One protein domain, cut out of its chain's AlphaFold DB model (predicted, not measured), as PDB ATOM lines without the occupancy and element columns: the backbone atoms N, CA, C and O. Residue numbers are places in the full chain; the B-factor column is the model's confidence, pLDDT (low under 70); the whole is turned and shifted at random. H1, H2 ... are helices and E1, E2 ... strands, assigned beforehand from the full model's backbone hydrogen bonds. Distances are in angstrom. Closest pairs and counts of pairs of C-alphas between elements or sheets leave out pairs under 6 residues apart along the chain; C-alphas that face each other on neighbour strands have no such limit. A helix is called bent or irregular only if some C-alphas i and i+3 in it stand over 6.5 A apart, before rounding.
ATOM      1  N   VAL A 121     227.197 260.093 198.539       78.88
ATOM      2  CA  VAL A 121     227.937 261.293 198.108       78.88
ATOM      3  C   VAL A 121     227.549 261.732 196.703       78.88
ATOM      4  O   VAL A 121     227.473 262.935 196.435       78.88
ATOM      5  N   GLU A 122     227.380 260.777 195.797       86.00
ATOM      6  CA  GLU A 122     226.905 261.034 194.447       86.00
ATOM      7  C   GLU A 122     225.378 260.963 194.402       86.00
ATOM      8  O   GLU A 122     224.769 260.262 195.195       86.00
ATOM      9  N   ASP A 123     224.786 261.731 193.493       87.69
ATOM     10  CA  ASP A 123     223.337 261.825 193.291       87.69
ATOM     11  C   ASP A 123     223.123 261.999 191.778       87.69
ATOM     12  O   ASP A 123     223.270 263.115 191.253       87.69
ATOM     13  N   PRO A 124     222.973 260.895 191.022       93.94
ATOM     14  CA  PRO A 124     222.813 260.945 189.584       93.94
ATOM     15  C   PRO A 124     221.472 261.583 189.217       93.94
ATOM     16  O   PRO A 124     220.418 261.207 189.717       93.94
ATOM     17  N   SER A 125     221.480 262.507 188.259       93.56
ATOM     18  CA  SER A 125     220.259 263.124 187.750       93.56
ATOM     19  C   SER A 125     220.380 263.500 186.281       93.56
ATOM     20  O   SER A 125     221.312 264.188 185.870       93.56
ATOM     21  N   TYR A 126     219.381 263.115 185.489       93.50
ATOM     22  CA  TYR A 126     219.237 263.554 184.097       93.50
ATOM     23  C   TYR A 126     218.466 264.879 183.961       93.50
ATOM     24  O   TYR A 126     218.273 265.371 182.847       93.50
ATOM     25  N   GLY A 127     218.059 265.472 185.088       89.12
ATOM     26  CA  GLY A 127     217.182 266.636 185.151       89.12
ATOM     27  C   GLY A 127     215.695 266.289 185.014       89.12
ATOM     28  O   GLY A 127     215.310 265.179 184.659       89.12
ATOM     29  N   ASP A 128     214.837 267.271 185.303       85.50
ATOM     30  CA  ASP A 128     213.380 267.071 185.309       85.50
ATOM     31  C   ASP A 128     212.736 267.119 183.920       85.50
ATOM     32  O   ASP A 128     211.650 266.562 183.735       85.50
ATOM     33  N   ALA A 129     213.376 267.810 182.973       86.50
ATOM     34  CA  ALA A 129     212.839 268.068 181.643       86.50
ATOM     35  C   ALA A 129     213.053 266.871 180.709       86.50
ATOM     36  O   ALA A 129     214.162 266.345 180.611       86.50
ATOM     37  N   ALA A 130     212.004 266.494 179.979       93.00
ATOM     38  CA  ALA A 130     212.092 265.452 178.967       93.00
ATOM     39  C   ALA A 130     212.966 265.892 177.782       93.00
ATOM     40  O   ALA A 130     212.926 267.046 177.342       93.00
ATOM     41  N   LYS A 131     213.759 264.961 177.248       96.50
ATOM     42  CA  LYS A 131     214.480 265.155 175.991       96.50
ATOM     43  C   LYS A 131     213.541 264.892 174.820       96.50
ATOM     44  O   LYS A 131     213.059 263.776 174.643       96.50
ATOM     45  N   GLN A 132     213.315 265.928 174.023       97.12
ATOM     46  CA  GLN A 132     212.495 265.839 172.822       97.12
ATOM     47  C   GLN A 132     213.261 265.164 171.687       97.12
ATOM     48  O   GLN A 132     214.442 265.456 171.470       97.12
ATOM     49  N   VAL A 133     212.581 264.288 170.958       97.56
ATOM     50  CA  VAL A 133     213.136 263.583 169.802       97.56
ATOM     51  C   VAL A 133     212.057 263.337 168.757       97.56
ATOM     52  O   VAL A 133     210.904 263.057 169.086       97.56
ATOM     53  N   MET A 134     212.429 263.481 167.487       95.88
ATOM     54  CA  MET A 134     211.535 263.206 166.367       95.88
ATOM     55  C   MET A 134     211.518 261.708 166.026       95.88
ATOM     56  O   MET A 134     212.520 261.017 166.241       95.88
ATOM     57  N   PRO A 135     210.424 261.191 165.441       96.69
ATOM     58  CA  PRO A 135     210.341 259.809 164.993       96.69
ATOM     59  C   PRO A 135     211.516 259.393 164.099       96.69
ATOM     60  O   PRO A 135     211.828 260.035 163.095       96.69
ATOM     61  N   GLY A 136     212.161 258.281 164.455       95.00
ATOM     62  CA  GLY A 136     213.320 257.731 163.755       95.00
ATOM     63  C   GLY A 136     214.652 258.423 164.057       95.00
ATOM     64  O   GLY A 136     215.681 257.973 163.550       95.00
ATOM     65  N   GLU A 137     214.683 259.461 164.894       97.25
ATOM     66  CA  GLU A 137     215.925 260.096 165.348       97.25
ATOM     67  C   GLU A 137     216.431 259.523 166.682       97.25
ATOM     68  O   GLU A 137     215.736 258.791 167.386       97.25
ATOM     69  N   SER A 138     217.679 259.856 167.017       97.25
ATOM     70  CA  SER A 138     218.303 259.533 168.301       97.25
ATOM     71  C   SER A 138     218.593 260.807 169.083       97.25
ATOM     72  O   SER A 138     219.066 261.793 168.513       97.25
ATOM     73  N   VAL A 139     218.400 260.763 170.398       97.38
ATOM     74  CA  VAL A 139     218.799 261.830 171.323       97.38
ATOM     75  C   VAL A 139     219.506 261.230 172.534       97.38
ATOM     76  O   VAL A 139     219.168 260.132 172.973       97.38
ATOM     77  N   SER A 140     220.472 261.954 173.096       96.62
ATOM     78  CA  SER A 140     221.136 261.569 174.345       96.62
ATOM     79  C   SER A 140     220.727 262.504 175.481       96.62
ATOM     80  O   SER A 140     220.493 263.702 175.277       96.62
ATOM     81  N   THR A 141     220.637 261.960 176.690       96.62
ATOM     82  CA  THR A 141     220.423 262.749 177.906       96.62
ATOM     83  C   THR A 141     221.620 263.648 178.218       96.62
ATOM     84  O   THR A 141     222.698 263.523 177.638       96.62
ATOM     85  N   GLU A 142     221.446 264.536 179.198       93.12
ATOM     86  CA  GLU A 142     222.602 265.110 179.890       93.12
ATOM     87  C   GLU A 142     223.352 264.023 180.677       93.12
ATOM     88  O   GLU A 142     222.847 262.915 180.884       93.12
ATOM     89  N   LYS A 143     224.560 264.347 181.137       95.56
ATOM     90  CA  LYS A 143     225.331 263.460 182.012       95.56
ATOM     91  C   LYS A 143     224.716 263.414 183.410       95.56
ATOM     92  O   LYS A 143     224.528 264.483 183.995       95.56
ATOM     93  N   PRO A 144     224.516 262.221 183.996       95.00
ATOM     94  CA  PRO A 144     223.857 262.090 185.292       95.00
ATOM     95  C   PRO A 144     224.672 262.691 186.444       95.00
ATOM     96  O   PRO A 144     224.107 263.149 187.426       95.00
ATOM     97  N   PHE A 145     225.999 262.755 186.317       93.94
ATOM     98  CA  PHE A 145     226.895 263.346 187.322       93.94
ATOM     99  C   PHE A 145     227.393 264.751 186.926       93.94
ATOM    100  O   PHE A 145     228.401 265.246 187.442       93.94
ATOM    101  N   GLY A 146     226.712 265.407 185.978       91.12
ATOM    102  CA  GLY A 146     227.135 266.685 185.408       91.12
ATOM    103  C   GLY A 146     228.507 266.593 184.734       91.12
ATOM    104  O   GLY A 146     228.777 265.686 183.951       91.12
ATOM    105  N   ASP A 147     229.404 267.532 185.045       91.31
ATOM    106  CA  ASP A 147     230.765 267.550 184.483       91.31
ATOM    107  C   ASP A 147     231.698 266.487 185.090       91.31
ATOM    108  O   ASP A 147     232.809 266.277 184.587       91.31
ATOM    109  N   LYS A 148     231.292 265.835 186.187       90.38
ATOM    110  CA  LYS A 148     232.097 264.784 186.813       90.38
ATOM    111  C   LYS A 148     232.045 263.505 185.967       90.38
ATOM    112  O   LYS A 148     231.011 263.198 185.375       90.38
ATOM    113  N   PRO A 149     233.138 262.724 185.922       92.62
ATOM    114  CA  PRO A 149     233.073 261.379 185.370       92.62
ATOM    115  C   PRO A 149     232.195 260.481 186.250       92.62
ATOM    116  O   PRO A 149     232.100 260.692 187.461       92.62
ATOM    117  N   VAL A 150     231.619 259.444 185.644       94.81
ATOM    118  CA  VAL A 150     231.000 258.338 186.385       94.81
ATOM    119  C   VAL A 150     232.054 257.723 187.319       94.81
ATOM    120  O   VAL A 150     233.188 257.516 186.874       94.81
ATOM    121  N   PRO A 151     231.726 257.420 188.589       93.19
ATOM    122  CA  PRO A 151     232.673 256.786 189.500       93.19
ATOM    123  C   PRO A 151     233.249 255.477 188.941       93.19
ATOM    124  O   PRO A 151     232.537 254.665 188.339       93.19
ATOM    125  N   ASP A 152     234.545 255.253 189.157       93.50
ATOM    126  CA  ASP A 152     235.252 254.093 188.617       93.50
ATOM    127  C   ASP A 152     234.625 252.771 189.091       93.50
ATOM    128  O   ASP A 152     234.385 252.554 190.279       93.50
ATOM    129  N   GLY A 153     234.404 251.848 188.153       91.25
ATOM    130  CA  GLY A 153     233.832 250.531 188.448       91.25
ATOM    131  C   GLY A 153     232.314 250.517 188.647       91.25
ATOM    132  O   GLY A 153     231.779 249.468 189.003       91.25
ATOM    133  N   THR A 154     231.623 251.632 188.389       94.56
ATOM    134  CA  THR A 154     230.156 251.680 188.383       94.56
ATOM    135  C   THR A 154     229.594 250.810 187.266       94.56
ATOM    136  O   THR A 154     229.991 250.916 186.105       94.56
ATOM    137  N   LYS A 155     228.638 249.952 187.611       95.38
ATOM    138  CA  LYS A 155     227.822 249.213 186.653       95.38
ATOM    139  C   LYS A 155     226.510 249.958 186.444       95.38
ATOM    140  O   LYS A 155     225.768 250.159 187.399       95.38
ATOM    141  N   ILE A 156     226.217 250.289 185.192       95.44
ATOM    142  CA  ILE A 156     224.996 250.986 184.786       95.44
ATOM    143  C   ILE A 156     224.042 249.975 184.151       95.44
ATOM    144  O   ILE A 156     224.460 249.153 183.332       95.44
ATOM    145  N   THR A 157     222.774 250.002 184.549       93.19
ATOM    146  CA  THR A 157     221.721 249.153 183.976       93.19
ATOM    147  C   THR A 157     220.537 250.017 183.569       93.19
ATOM    148  O   THR A 157     220.013 250.761 184.386       93.19
ATOM    149  N   VAL A 158     220.121 249.916 182.305       94.12
ATOM    150  CA  VAL A 158     218.948 250.624 181.775       94.12
ATOM    151  C   VAL A 158     217.724 249.726 181.888       94.12
ATOM    152  O   VAL A 158     217.723 248.603 181.380       94.12
ATOM    153  N   ASN A 159     216.674 250.244 182.514       91.06
ATOM    154  CA  ASN A 159     215.396 249.577 182.700       91.06
ATOM    155  C   ASN A 159     214.354 250.232 181.785       91.06
ATOM    156  O   ASN A 159     213.645 251.160 182.176       91.06
ATOM    157  N   ALA A 160     214.281 249.753 180.542       89.12
ATOM    158  CA  ALA A 160     213.319 250.254 179.565       89.12
ATOM    159  C   ALA A 160     211.869 249.953 180.006       89.12
ATOM    160  O   ALA A 160     211.572 248.815 180.395       89.12
ATOM    161  N   PRO A 161     210.946 250.930 179.934       87.62
ATOM    162  CA  PRO A 161     209.557 250.714 180.313       87.62
ATOM    163  C   PRO A 161     208.852 249.795 179.305       87.62
ATOM    164  O   PRO A 161     208.975 249.959 178.095       87.62
ATOM    165  N   ALA A 162     208.055 248.843 179.799       84.31
ATOM    166  CA  ALA A 162     207.415 247.815 178.968       84.31
ATOM    167  C   ALA A 162     206.445 248.363 177.898       84.31
ATOM    168  O   ALA A 162     206.134 247.655 176.945       84.31
ATOM    169  N   GLY A 163     205.948 249.592 178.072       84.19
ATOM    170  CA  GLY A 163     205.040 250.256 177.134       84.19
ATOM    171  C   GLY A 163     205.729 251.068 176.034       84.19
ATOM    172  O   GLY A 163     205.051 251.456 175.088       84.19
ATOM    173  N   ALA A 164     207.045 251.295 176.112       91.88
ATOM    174  CA  ALA A 164     207.799 252.046 175.105       91.88
ATOM    175  C   ALA A 164     208.159 251.160 173.906       91.88
ATOM    176  O   ALA A 164     209.323 250.849 173.653       91.88
ATOM    177  N   SER A 165     207.131 250.702 173.196       90.12
ATOM    178  CA  SER A 165     207.283 249.854 172.014       90.12
ATOM    179  C   SER A 165     208.137 250.541 170.948       90.12
ATOM    180  O   SER A 165     207.992 251.739 170.715       90.12
ATOM    181  N   ASP A 166     209.007 249.761 170.304       95.19
ATOM    182  CA  ASP A 166     209.889 250.184 169.204       95.19
ATOM    183  C   ASP A 166     210.930 251.268 169.558       95.19
ATOM    184  O   ASP A 166     211.637 251.756 168.678       95.19
ATOM    185  N   TRP A 167     211.095 251.585 170.845       97.19
ATOM    186  CA  TRP A 167     212.251 252.330 171.336       97.19
ATOM    187  C   TRP A 167     213.463 251.425 171.561       97.19
ATOM    188  O   TRP A 167     213.344 250.287 172.022       97.19
ATOM    189  N   GLU A 168     214.653 251.976 171.338       96.94
ATOM    190  CA  GLU A 168     215.917 251.380 171.771       96.94
ATOM    191  C   GLU A 168     216.648 252.348 172.709       96.94
ATOM    192  O   GLU A 168     216.858 253.511 172.372       96.94
ATOM    193  N   PHE A 169     217.034 251.868 173.894       96.44
ATOM    194  CA  PHE A 169     217.749 252.652 174.903       96.44
ATOM    195  C   PHE A 169     219.110 252.021 175.192       96.44
ATOM    196  O   PHE A 169     219.192 250.843 175.549       96.44
ATOM    197  N   THR A 170     220.178 252.808 175.096       95.06
ATOM    198  CA  THR A 170     221.544 252.374 175.404       95.06
ATOM    199  C   THR A 170     222.197 253.325 176.396       95.06
ATOM    200  O   THR A 170     222.116 254.537 176.229       95.06
ATOM    201  N   ALA A 171     222.867 252.782 177.413       93.50
ATOM    202  CA  ALA A 171     223.706 253.575 178.307       93.50
ATOM    203  C   ALA A 171     225.142 253.639 177.782       93.50
ATOM    204  O   ALA A 171     225.718 252.614 177.408       93.50
ATOM    205  N   ASP A 172     225.709 254.837 177.814       92.44
ATOM    206  CA  ASP A 172     227.083 255.128 177.431       92.44
ATOM    207  C   ASP A 172     228.028 255.079 178.649       92.44
ATOM    208  O   ASP A 172     227.601 255.074 179.807       92.44
ATOM    209  N   GLU A 173     229.345 255.033 178.406       91.62
ATOM    210  CA  GLU A 173     230.359 254.923 179.473       91.62
ATOM    211  C   GLU A 173     230.373 256.124 180.433       91.62
ATOM    212  O   GLU A 173     230.757 255.984 181.593       91.62
ATOM    213  N   ASP A 174     229.963 257.304 179.968       94.00
ATOM    214  CA  ASP A 174     229.844 258.516 180.782       94.00
ATOM    215  C   ASP A 174     228.472 258.656 181.461       94.00
ATOM    216  O   ASP A 174     228.186 259.680 182.088       94.00
ATOM    217  N   GLY A 175     227.656 257.607 181.382       93.62
ATOM    218  CA  GLY A 175     226.366 257.517 182.035       93.62
ATOM    219  C   GLY A 175     225.231 258.180 181.277       93.62
ATOM    220  O   GLY A 175     224.123 258.154 181.791       93.62
ATOM    221  N   THR A 176     225.439 258.755 180.089       96.50
ATOM    222  CA  THR A 176     224.298 259.226 179.292       96.50
ATOM    223  C   THR A 176     223.450 258.058 178.812       96.50
ATOM    224  O   THR A 176     223.959 256.968 178.546       96.50
ATOM    225  N   VAL A 177     222.146 258.290 178.671       97.19
ATOM    226  CA  VAL A 177     221.251 257.371 177.967       97.19
ATOM    227  C   VAL A 177     220.992 257.932 176.583       97.19
ATOM    228  O   VAL A 177     220.479 259.042 176.439       97.19
ATOM    229  N   THR A 178     221.333 257.155 175.566       96.44
ATOM    230  CA  THR A 178     220.965 257.416 174.180       96.44
ATOM    231  C   THR A 178     219.694 256.642 173.865       96.44
ATOM    232  O   THR A 178     219.619 255.434 174.088       96.44
ATOM    233  N   ALA A 179     218.687 257.351 173.369       97.19
ATOM    234  CA  ALA A 179     217.395 256.799 173.012       97.19
ATOM    235  C   ALA A 179     217.151 256.987 171.515       97.19
ATOM    236  O   ALA A 179     217.185 258.113 171.016       97.19
ATOM    237  N   GLN A 180     216.903 255.883 170.817       97.88
ATOM    238  CA  GLN A 180     216.476 255.856 169.426       97.88
ATOM    239  C   GLN A 180     214.956 255.708 169.398       97.88
ATOM    240  O   GLN A 180     214.408 254.702 169.857       97.88
ATOM    241  N   ALA A 181     214.296 256.730 168.861       97.88
ATOM    242  CA  ALA A 181     212.850 256.792 168.745       97.88
ATOM    243  C   ALA A 181     212.318 255.830 167.666       97.88
ATOM    244  O   ALA A 181     213.009 255.609 166.657       97.88
ATOM    245  N   PRO A 182     211.072 255.336 167.818       97.38
ATOM    246  CA  PRO A 182     210.366 254.626 166.756       97.38
ATOM    247  C   PRO A 182     210.211 255.512 165.519       97.38
ATOM    248  O   PRO A 182     210.112 256.734 165.627       97.38
ATOM    249  N   SER A 183     210.181 254.914 164.329       96.56
ATOM    250  CA  SER A 183     209.940 255.671 163.097       96.56
ATOM    251  C   SER A 183     208.454 255.990 162.907       96.56
ATOM    252  O   SER A 183     207.592 255.316 163.469       96.56
ATOM    253  N   ASN A 184     208.130 256.956 162.037       92.50
ATOM    254  CA  ASN A 184     206.739 257.189 161.623       92.50
ATOM    255  C   ASN A 184     206.087 255.928 161.036       92.50
ATOM    256  O   ASN A 184     204.902 255.701 161.239       92.50
ATOM    257  N   GLU A 185     206.853 255.061 160.365       94.00
ATOM    258  CA  GLU A 185     206.325 253.790 159.855       94.00
ATOM    259  C   GLU A 185     205.938 252.830 160.994       94.00
ATOM    260  O   GLU A 185     204.953 252.100 160.880       94.00
ATOM    261  N   ASP A 186     206.695 252.821 162.092       96.12
ATOM    262  CA  ASP A 186     206.400 251.987 163.260       96.12
ATOM    263  C   ASP A 186     205.189 252.534 164.022       96.12
ATOM    264  O   ASP A 186     204.259 251.781 164.312       96.12
ATOM    265  N   LEU A 187     205.134 253.853 164.234       95.25
ATOM    266  CA  LEU A 187     203.982 254.534 164.834       95.25
ATOM    267  C   LEU A 187     202.704 254.326 164.006       95.25
ATOM    268  O   LEU A 187     201.656 253.983 164.556       95.25
ATOM    269  N   ALA A 188     202.796 254.427 162.677       93.75
ATOM    270  CA  ALA A 188     201.675 254.166 161.783       93.75
ATOM    271  C   ALA A 188     201.167 252.718 161.903       93.75
ATOM    272  O   ALA A 188     199.956 252.499 161.961       93.75
ATOM    273  N   LYS A 189     202.063 251.726 162.013       93.06
ATOM    274  CA  LYS A 189     201.680 250.321 162.253       93.06
ATOM    275  C   LYS A 189     201.048 250.119 163.627       93.06
ATOM    276  O   LYS A 189     200.129 249.309 163.747       93.06
ATOM    277  N   GLN A 190     201.537 250.803 164.662       91.56
ATOM    278  CA  GLN A 190     200.931 250.749 165.994       91.56
ATOM    279  C   GLN A 190     199.503 251.311 165.955       91.56
ATOM    280  O   GLN A 190     198.585 250.665 166.458       91.56
ATOM    281  N   PHE A 191     199.285 252.436 165.267       91.31
ATOM    282  CA  PHE A 191     197.949 252.990 165.040       91.31
ATOM    283  C   PHE A 191     197.017 252.002 164.319       91.31
ATOM    284  O   PHE A 191     195.904 251.741 164.778       91.31
ATOM    285  N   GLU A 192     197.480 251.372 163.235       90.81
ATOM    286  CA  GLU A 192     196.701 250.356 162.512       90.81
ATOM    287  C   GLU A 192     196.291 249.170 163.405       90.81
ATOM    288  O   GLU A 192     195.202 248.615 163.241       90.81
ATOM    289  N   GLN A 193     197.140 248.782 164.363       89.81
ATOM    290  CA  GLN A 193     196.854 247.704 165.315       89.81
ATOM    291  C   GLN A 193     195.809 248.088 166.369       89.81
ATOM    292  O   GLN A 193     195.071 247.211 166.827       89.81
ATOM    293  N   LEU A 194     195.718 249.371 166.737       85.69
ATOM    294  CA  LEU A 194     194.660 249.882 167.616       85.69
ATOM    295  C   LEU A 194     193.289 249.848 166.922       85.69
ATOM    296  O   LEU A 194     192.268 249.613 167.575       85.69
ATOM    297  N   GLY A 195     193.277 250.018 165.595       79.62
ATOM    298  CA  GLY A 195     192.073 250.100 164.770       79.62
ATOM    299  C   GLY A 195     191.379 251.463 164.865       79.62
ATOM    300  O   GLY A 195     191.860 252.372 165.537       79.62
ATOM    301  N   GLU A 196     190.224 251.607 164.199       68.69
ATOM    302  CA  GLU A 196     189.404 252.832 164.251       68.69
ATOM    303  C   GLU A 196     188.914 253.070 165.695       68.69
ATOM    304  O   GLU A 196     187.906 252.522 166.154       68.69
ATOM    305  N   THR A 197     189.677 253.867 166.438       72.56
ATOM    306  CA  THR A 197     189.452 254.213 167.839       72.56
ATOM    307  C   THR A 197     189.525 255.729 167.982       72.56
ATOM    308  O   THR A 197     190.281 256.384 167.277       72.56
ATOM    309  N   GLY A 198     188.679 256.306 168.840       83.25
ATOM    310  CA  GLY A 198     188.654 257.759 169.033       83.25
ATOM    311  C   GLY A 198     189.921 258.277 169.716       83.25
ATOM    312  O   GLY A 198     190.615 257.512 170.390       83.25
ATOM    313  N   TRP A 199     190.155 259.584 169.592       88.81
ATOM    314  CA  TRP A 199     191.336 260.290 170.100       88.81
ATOM    315  C   TRP A 199     191.764 259.883 171.520       88.81
ATOM    316  O   TRP A 199     192.915 259.519 171.732       88.81
ATOM    317  N   ASP A 200     190.836 259.839 172.478       89.25
ATOM    318  CA  ASP A 200     191.159 259.509 173.876       89.25
ATOM    319  C   ASP A 200     191.803 258.122 174.036       89.25
ATOM    320  O   ASP A 200     192.703 257.935 174.851       89.25
ATOM    321  N   LYS A 201     191.366 257.140 173.236       89.00
ATOM    322  CA  LYS A 201     191.929 255.781 173.267       89.00
ATOM    323  C   LYS A 201     193.309 255.722 172.633       89.00
ATOM    324  O   LYS A 201     194.135 254.927 173.071       89.00
ATOM    325  N   LEU A 202     193.542 256.536 171.606       90.69
ATOM    326  CA  LEU A 202     194.862 256.685 171.014       90.69
ATOM    327  C   LEU A 202     195.833 257.279 172.030       90.69
ATOM    328  O   LEU A 202     196.904 256.715 172.229       90.69
ATOM    329  N   VAL A 203     195.432 258.360 172.708       90.62
ATOM    330  CA  VAL A 203     196.237 258.992 173.760       90.62
ATOM    331  C   VAL A 203     196.555 257.979 174.857       90.62
ATOM    332  O   VAL A 203     197.723 257.791 175.183       90.62
ATOM    333  N   GLU A 204     195.555 257.257 175.373       90.06
ATOM    334  CA  GLU A 204     195.762 256.217 176.391       90.06
ATOM    335  C   GLU A 204     196.757 255.139 175.928       90.06
ATOM    336  O   GLU A 204     197.668 254.772 176.672       90.06
ATOM    337  N   ALA A 205     196.612 254.649 174.695       90.06
ATOM    338  CA  ALA A 205     197.445 253.577 174.166       90.06
ATOM    339  C   ALA A 205     198.885 254.013 173.862       90.06
ATOM    340  O   ALA A 205     199.813 253.228 174.063       90.06
ATOM    341  N   LEU A 206     199.076 255.241 173.375       92.81
ATOM    342  CA  LEU A 206     200.373 255.738 172.918       92.81
ATOM    343  C   LEU A 206     201.120 256.568 173.961       92.81
ATOM    344  O   LEU A 206     202.309 256.788 173.769       92.81
ATOM    345  N   THR A 207     200.508 256.967 175.083       93.12
ATOM    346  CA  THR A 207     201.208 257.692 176.169       93.12
ATOM    347  C   THR A 207     202.526 257.016 176.585       93.12
ATOM    348  O   THR A 207     203.546 257.701 176.629       93.12
ATOM    349  N   PRO A 208     202.592 255.685 176.809       92.62
ATOM    350  CA  PRO A 208     203.847 255.028 177.192       92.62
ATOM    351  C   PRO A 208     204.932 255.039 176.100       92.62
ATOM    352  O   PRO A 208     206.104 254.838 176.411       92.62
ATOM    353  N   VAL A 209     204.541 255.233 174.837       95.00
ATOM    354  CA  VAL A 209     205.441 255.350 173.678       95.00
ATOM    355  C   VAL A 209     205.849 256.807 173.459       95.00
ATOM    356  O   VAL A 209     207.001 257.064 173.125       95.00
ATOM    357  N   ALA A 210     204.923 257.747 173.654       94.94
ATOM    358  CA  ALA A 210     205.128 259.175 173.462       94.94
ATOM    359  C   ALA A 210     205.987 259.799 174.564       94.94
ATOM    360  O   ALA A 210     206.820 260.648 174.268       94.94
ATOM    361  N   GLU A 211     205.814 259.367 175.813       95.19
ATOM    362  CA  GLU A 211     206.468 259.960 176.985       95.19
ATOM    363  C   GLU A 211     207.137 258.886 177.864       95.19
ATOM    364  O   GLU A 211     206.751 258.681 179.021       95.19
ATOM    365  N   PRO A 212     208.121 258.125 177.348       95.38
ATOM    366  CA  PRO A 212     208.748 257.082 178.140       95.38
ATOM    367  C   PRO A 212     209.619 257.681 179.253       95.38
ATOM    368  O   PRO A 212     210.470 258.547 179.026       95.38
ATOM    369  N   ASN A 213     209.438 257.154 180.466       93.06
ATOM    370  CA  ASN A 213     210.332 257.378 181.596       93.06
ATOM    371  C   ASN A 213     211.202 256.133 181.814       93.06
ATOM    372  O   ASN A 213     210.687 255.053 182.113       93.06
ATOM    373  N   VAL A 214     212.510 256.277 181.618       93.88
ATOM    374  CA  VAL A 214     213.483 255.185 181.631       93.88
ATOM    375  C   VAL A 214     214.264 255.217 182.935       93.88
ATOM    376  O   VAL A 214     215.060 256.126 183.160       93.88
ATOM    377  N   GLY A 215     214.085 254.195 183.770       92.75
ATOM    378  CA  GLY A 215     214.866 254.055 184.995       92.75
ATOM    379  C   GLY A 215     216.290 253.587 184.692       92.75
ATOM    380  O   GLY A 215     216.496 252.686 183.874       92.75
ATOM    381  N   VAL A 216     217.276 254.165 185.367       94.94
ATOM    382  CA  VAL A 216     218.688 253.788 185.250       94.94
ATOM    383  C   VAL A 216     219.249 253.491 186.629       94.94
ATOM    384  O   VAL A 216     219.288 254.376 187.479       94.94
ATOM    385  N   ASP A 217     219.730 252.266 186.824       92.94
ATOM    386  CA  ASP A 217     220.354 251.838 188.073       92.94
ATOM    387  C   ASP A 217     221.876 251.970 187.989       92.94
ATOM    388  O   ASP A 217     222.512 251.496 187.036       92.94
ATOM    389  N   PHE A 218     222.468 252.525 189.040       92.69
ATOM    390  CA  PHE A 218     223.904 252.628 189.250       92.69
ATOM    391  C   PHE A 218     224.300 251.715 190.407       92.69
ATOM    392  O   PHE A 218     223.792 251.842 191.516       92.69
ATOM    393  N   VAL A 219     225.214 250.778 190.162       89.50
ATOM    394  CA  VAL A 219     225.818 249.946 191.212       89.50
ATOM    395  C   VAL A 219     227.300 250.273 191.278       89.50
ATOM    396  O   VAL A 219     228.045 249.949 190.352       89.50
ATOM    397  N   TYR A 220     227.726 250.914 192.359       89.00
ATOM    398  CA  TYR A 220     229.100 251.370 192.535       89.00
ATOM    399  C   TYR A 220     230.044 250.222 192.917       89.00
ATOM    400  O   TYR A 220     229.626 249.130 193.313       89.00
ATOM    401  N   ALA A 221     231.352 250.467 192.813       88.62
ATOM    402  CA  ALA A 221     232.379 249.469 193.117       88.62
ATOM    403  C   ALA A 221     232.371 249.003 194.587       88.62
ATOM    404  O   ALA A 221     232.800 247.884 194.876       88.62
ATOM    405  N   ASP A 222     231.890 249.846 195.505       78.06
ATOM    406  CA  ASP A 222     231.716 249.519 196.925       78.06
ATOM    407  C   ASP A 222     230.430 248.720 197.217       78.06
ATOM    408  O   ASP A 222     230.241 248.285 198.349       78.06
ATOM    409  N   GLY A 223     229.595 248.472 196.201       79.31
ATOM    410  CA  GLY A 223     228.334 247.739 196.306       79.31
ATOM    411  C   GLY A 223     227.114 248.607 196.613       79.31
ATOM    412  O   GLY A 223     225.996 248.107 196.462       79.31
ATOM    413  N   SER A 224     227.313 249.879 196.980       79.25
ATOM    414  CA  SER A 224     226.220 250.840 197.150       79.25
ATOM    415  C   SER A 224     225.516 251.102 195.818       79.25
ATOM    416  O   SER A 224     226.066 250.838 194.739       79.25
ATOM    417  N   LYS A 225     224.266 251.558 195.885       86.62
ATOM    418  CA  LYS A 225     223.405 251.699 194.710       86.62
ATOM    419  C   LYS A 225     222.671 253.020 194.707       86.62
ATOM    420  O   LYS A 225     222.283 253.500 195.766       86.62
ATOM    421  N   ASP A 226     222.411 253.507 193.507       89.94
ATOM    422  CA  ASP A 226     221.579 254.674 193.255       89.94
ATOM    423  C   ASP A 226     220.762 254.482 191.971       89.94
ATOM    424  O   ASP A 226     220.995 253.533 191.213       89.94
ATOM    425  N   SER A 227     219.800 255.360 191.717       92.00
ATOM    426  CA  SER A 227     218.940 255.303 190.538       92.00
ATOM    427  C   SER A 227     218.501 256.684 190.080       92.00
ATOM    428  O   SER A 227     218.169 257.532 190.902       92.00
ATOM    429  N   ALA A 228     218.413 256.873 188.765       92.12
ATOM    430  CA  ALA A 228     217.901 258.097 188.165       92.12
ATOM    431  C   ALA A 228     216.978 257.805 186.981       92.12
ATOM    432  O   ALA A 228     217.156 256.818 186.266       92.12
ATOM    433  N   ASP A 229     216.041 258.715 186.743       93.69
ATOM    434  CA  ASP A 229     215.044 258.619 185.681       93.69
ATOM    435  C   ASP A 229     215.423 259.509 184.492       93.69
ATOM    436  O   ASP A 229     215.607 260.721 184.634       93.69
ATOM    437  N   ALA A 230     215.530 258.909 183.309       95.06
ATOM    438  CA  ALA A 230     215.726 259.597 182.039       95.06
ATOM    439  C   ALA A 230     214.386 259.710 181.299       95.06
ATOM    440  O   ALA A 230     213.796 258.708 180.893       95.06
ATOM    441  N   LYS A 231     213.909 260.942 181.106       95.44
ATOM    442  CA  LYS A 231     212.618 261.229 180.468       95.44
ATOM    443  C   LYS A 231     212.806 261.637 179.012       95.44
ATOM    444  O   LYS A 231     213.651 262.487 178.715       95.44
ATOM    445  N   PHE A 232     211.969 261.105 178.129       97.00
ATOM    446  CA  PHE A 232     211.930 261.482 176.717       97.00
ATOM    447  C   PHE A 232     210.509 261.853 176.294       97.00
ATOM    448  O   PHE A 232     209.543 261.432 176.925       97.00
ATOM    449  N   GLU A 233     210.395 262.654 175.240       97.62
ATOM    450  CA  GLU A 233     209.124 263.064 174.637       97.62
ATOM    451  C   GLU A 233     209.233 262.943 173.110       97.62
ATOM    452  O   GLU A 233     210.142 263.515 172.500       97.62
ATOM    453  N   LEU A 234     208.318 262.198 172.485       97.75
ATOM    454  CA  LEU A 234     208.183 262.172 171.031       97.75
ATOM    455  C   LEU A 234     207.473 263.424 170.556       97.75
ATOM    456  O   LEU A 234     206.328 263.691 170.934       97.75
ATOM    457  N   VAL A 235     208.137 264.136 169.655       97.00
ATOM    458  CA  VAL A 235     207.575 265.311 169.000       97.00
ATOM    459  C   VAL A 235     207.409 265.087 167.504       97.00
ATOM    460  O   VAL A 235     208.263 264.494 166.846       97.00
ATOM    461  N   GLY A 236     206.295 265.574 166.972       93.44
ATOM    462  CA  GLY A 236     205.979 265.603 165.555       93.44
ATOM    463  C   GLY A 236     206.922 266.484 164.743       93.44
ATOM    464  O   GLY A 236     207.782 267.194 165.277       93.44
ATOM    465  N   LYS A 237     206.732 266.500 163.422       91.81
ATOM    466  CA  LYS A 237     207.488 267.403 162.536       91.81
ATOM    467  C   LYS A 237     207.229 268.883 162.805       91.81
ATOM    468  O   LYS A 237     208.062 269.723 162.463       91.81
ATOM    469  N   ASP A 238     206.095 269.199 163.414       90.44
ATOM    470  CA  ASP A 238     205.739 270.531 163.891       90.44
ATOM    471  C   ASP A 238     206.400 270.905 165.236       90.44
ATOM    472  O   ASP A 238     206.283 272.047 165.688       90.44
ATOM    473  N   GLY A 239     207.130 269.970 165.857       91.94
ATOM    474  CA  GLY A 239     207.827 270.147 167.129       91.94
ATOM    475  C   GLY A 239     206.925 270.075 168.361       91.94
ATOM    476  O   GLY A 239     207.387 270.401 169.456       91.94
ATOM    477  N   LYS A 240     205.658 269.680 168.210       92.69
ATOM    478  CA  LYS A 240     204.739 269.452 169.332       92.69
ATOM    479  C   LYS A 240     204.682 267.975 169.687       92.69
ATOM    480  O   LYS A 240     205.063 267.141 168.875       92.69
ATOM    481  N   SER A 241     204.185 267.645 170.877       95.75
ATOM    482  CA  SER A 241     203.932 266.250 171.255       95.75
ATOM    483  C   SER A 241     203.108 265.540 170.180       95.75
ATOM    484  O   SER A 241     202.134 266.095 169.667       95.75
ATOM    485  N   ILE A 242     203.451 264.287 169.880       94.88
ATOM    486  CA  ILE A 242     202.644 263.440 168.987       94.88
ATOM    487  C   ILE A 242     201.229 263.163 169.537       94.88
ATOM    488  O   ILE A 242     200.380 262.642 168.819       94.88
ATOM    489  N   LEU A 243     200.974 263.514 170.804       95.25
ATOM    490  CA  LEU A 243     199.670 263.446 171.470       95.25
ATOM    491  C   LEU A 243     199.029 264.829 171.677       95.25
ATOM    492  O   LEU A 243     198.030 264.938 172.388       95.25
ATOM    493  N   ASP A 244     199.564 265.894 171.069       92.56
ATOM    494  CA  ASP A 244     198.846 267.167 170.972       92.56
ATOM    495  C   ASP A 244     197.706 267.009 169.948       92.56
ATOM    496  O   ASP A 244     197.980 266.699 168.783       92.56
ATOM    497  N   PRO A 245     196.429 267.222 170.327       90.62
ATOM    498  CA  PRO A 245     195.308 267.131 169.391       90.62
ATOM    499  C   PRO A 245     195.397 268.136 168.238       90.62
ATOM    500  O   PRO A 245     194.873 267.865 167.163       90.62
ATOM    501  N   ASN A 246     196.063 269.274 168.458       92.19
ATOM    502  CA  ASN A 246     196.329 270.305 167.453       92.19
ATOM    503  C   ASN A 246     197.758 270.210 166.890       92.19
ATOM    504  O   ASN A 246     198.248 271.175 166.286       92.19
ATOM    505  N   GLY A 247     198.470 269.125 167.193       91.25
ATOM    506  CA  GLY A 247     199.746 268.798 166.575       91.25
ATOM    507  C   GLY A 247     199.550 268.255 165.165       91.25
ATOM    508  O   GLY A 247     198.454 267.833 164.810       91.25
ATOM    509  N   ASP A 248     200.621 268.287 164.387       94.19
ATOM    510  CA  ASP A 248     200.722 267.734 163.034       94.19
ATOM    511  C   ASP A 248     201.954 266.816 163.008       94.19
ATOM    512  O   ASP A 248     203.085 267.241 162.727       94.19
ATOM    513  N   ALA A 249     201.757 265.576 163.471       93.81
ATOM    514  CA  ALA A 249     202.859 264.677 163.790       93.81
ATOM    515  C   ALA A 249     203.646 264.261 162.542       93.81
ATOM    516  O   ALA A 249     204.883 264.199 162.581       93.81
ATOM    517  N   ASP A 250     202.958 264.034 161.426       92.69
ATOM    518  CA  ASP A 250     203.560 263.639 160.159       92.69
ATOM    519  C   ASP A 250     203.850 264.816 159.204       92.69
ATOM    520  O   ASP A 250     204.664 264.669 158.282       92.69
ATOM    521  N   GLY A 251     203.318 266.008 159.486       90.12
ATOM    522  CA  GLY A 251     203.574 267.240 158.749       90.12
ATOM    523  C   GLY A 251     202.762 267.382 157.461       90.12
ATOM    524  O   GLY A 251     203.231 268.065 156.539       90.12
ATOM    525  N   ASP A 252     201.618 266.706 157.334       88.25
ATOM    526  CA  ASP A 252     200.768 266.756 156.141       88.25
ATOM    527  C   ASP A 252     199.822 267.978 156.100       88.25
ATOM    528  O   ASP A 252     199.254 268.303 155.044       88.25
ATOM    529  N   GLY A 253     199.737 268.718 157.211       87.19
ATOM    530  CA  GLY A 253     198.924 269.919 157.378       87.19
ATOM    531  C   GLY A 253     197.521 269.677 157.938       87.19
ATOM    532  O   GLY A 253     196.733 270.630 157.983       87.19
ATOM    533  N   VAL A 254     197.187 268.452 158.345       85.44
ATOM    534  CA  VAL A 254     195.974 268.102 159.093       85.44
ATOM    535  C   VAL A 254     196.344 267.857 160.560       85.44
ATOM    536  O   VAL A 254     197.439 267.414 160.874       85.44
ATOM    537  N   SER A 255     195.459 268.216 161.495       93.62
ATOM    538  CA  SER A 255     195.739 267.976 162.913       93.62
ATOM    539  C   SER A 255     195.579 266.500 163.274       93.62
ATOM    540  O   SER A 255     194.650 265.843 162.797       93.62
ATOM    541  N   ASN A 256     196.398 266.012 164.207       89.81
ATOM    542  CA  ASN A 256     196.367 264.630 164.679       89.81
ATOM    543  C   ASN A 256     194.943 264.189 165.067       89.81
ATOM    544  O   ASN A 256     194.506 263.082 164.753       89.81
ATOM    545  N   LYS A 257     194.186 265.062 165.748       92.06
ATOM    546  CA  LYS A 257     192.814 264.752 166.161       92.06
ATOM    547  C   LYS A 257     191.844 264.716 164.982       92.06
ATOM    548  O   LYS A 257     191.006 263.817 164.930       92.06
ATOM    549  N   ASP A 258     191.942 265.665 164.049       89.44
ATOM    550  CA  ASP A 258     191.102 265.683 162.843       89.44
ATOM    551  C   ASP A 258     191.275 264.414 162.016       89.44
ATOM    552  O   ASP A 258     190.307 263.896 161.456       89.44
ATOM    553  N   GLU A 259     192.508 263.930 161.924       91.19
ATOM    554  CA  GLU A 259     192.825 262.708 161.208       91.19
ATOM    555  C   GLU A 259     192.179 261.495 161.856       91.19
ATOM    556  O   GLU A 259     191.428 260.767 161.205       91.19
ATOM    557  N   VAL A 260     192.375 261.329 163.161       90.25
ATOM    558  CA  VAL A 260     191.782 260.224 163.920       90.25
ATOM    559  C   VAL A 260     190.255 260.256 163.838       90.25
ATOM    560  O   VAL A 260     189.629 259.227 163.576       90.25
ATOM    561  N   ASP A 261     189.641 261.434 163.986       86.88
ATOM    562  CA  ASP A 261     188.185 261.603 163.912       86.88
ATOM    563  C   ASP A 261     187.624 261.291 162.513       86.88
ATOM    564  O   ASP A 261     186.505 260.782 162.388       86.88
ATOM    565  N   LYS A 262     188.398 261.553 161.452       87.88
ATOM    566  CA  LYS A 262     188.036 261.250 160.053       87.88
ATOM    567  C   LYS A 262     188.548 259.882 159.584       87.88
ATOM    568  O   LYS A 262     188.358 259.508 158.420       87.88
ATOM    569  N   GLY A 263     189.156 259.111 160.487       85.62
ATOM    570  CA  GLY A 263     189.652 257.762 160.243       85.62
ATOM    571  C   GLY A 263     190.877 257.690 159.327       85.62
ATOM    572  O   GLY A 263     191.021 256.689 158.618       85.62
TER     573      GLY A 263
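What this domain is: This is residues 121 to 263 of the 519 residues of an uncharacterized protein of Corynebacterium sp. NML 120412 (UniProt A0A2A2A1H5). Picture a rod with a small, nearly closed barrel of seven strands, flattened like a sandwich, toward one end and the helices H1, H2 and H3 gathered toward the other. A curled sheet, E1 E7 E6 E3, makes one wall and the sheet E2 E5 E4 the other; at the seams E1 comes near E2, and E3 near E4, without pairing. The printed part has 143 residues, with elements in the order E1 E2 E3 E4 E5 H1 H2 E6 E7 H3; the first sheet is mixed and the second all antiparallel. The class is mixed, helices and strands, with 65 residues, under half, in named elements. The whole is only just compact, close to loose, with a radius of gyration of the C-alphas of 17.3 A and spans of 58 by 24 by 21 A.

Where its parts are: Begin with the larger sheet. Find C-alpha 225 at (223.405, 251.699, 194.710), where E7 starts, residues 225 to 234, and follow it for 30.0 A to C-alpha 234 at (208.183, 262.172, 171.031). The same sheet, in the order E1 E7 E6 E3, also holds E6, residues 213 to 219, 19.7 A long; E3, residues 155 to 159, 13.0 A; and E1, residues 131 to 133. The other sheet holds E2, residues 138 to 140, E5, residues 177 to 180, and E4, residues 168 to 171, 10.4 A long. The helices are H1, residues 184 to 194, 15.3 A; H2, residues 199 to 210, 14.2 A; and H3, residues 256 to 261, ending with C-alpha 261 at (188.185, 261.603, 163.912).

How they stand to each other: The larger sheet is strongly twisted, and the pairing of E7 is staggered. Its residues 225 to 231 pair with E6 in an antiparallel hairpin, with N 228 and O 216 2.9 A apart; its residues 232 to 234 pair with E1, parallel, with N 133 and O 233 3.0 A apart. E6 and E3 are antiparallel, with N 157 and O 217 2.9 A apart. Across the other sheet, look for N 179 and O 139 of E5 and E2, 2.8 A, and N 170 and O 178 of the hairpin E4 and E5, 2.9 A. Between the two sheets, the closest C-alphas of E1 and E2 are those of Val 133 and Val 139, 6.1 A apart, and the closest of E3 and E4 are those of Val 158 and Ala 171, 6.6 A apart. H2 only grazes the larger sheet with residues 207 to 210; the C-alphas of Ala 210 and Leu 234 are its closest to E7, 4.9 A. H2 and H3 only just touch, with 3 pairs of C-alphas within 8 A, through residue 199 of H2 alone; the closest are those of Trp 199 and Lys 257, 6.1 A. H1 is close to H2 but not clearly touching, with the C-alphas of Leu 194 and Leu 202 7.6 A apart. Every O i to N i+4 pair is within hydrogen-bond range in H1 and H3, and 6 of 8 in H2, which is irregular, with C-alphas 205 and 208 7.2 A apart.

The domain as a whole: The C-alphas of Asp 222 and Lys 262 are the two farthest apart, 58.4 A. The printed part has no cut; the links E2 to E3 and E7 to H3 are long. Mean pLDDT of the printed part is 91.9, and residue 196 alone is under 70.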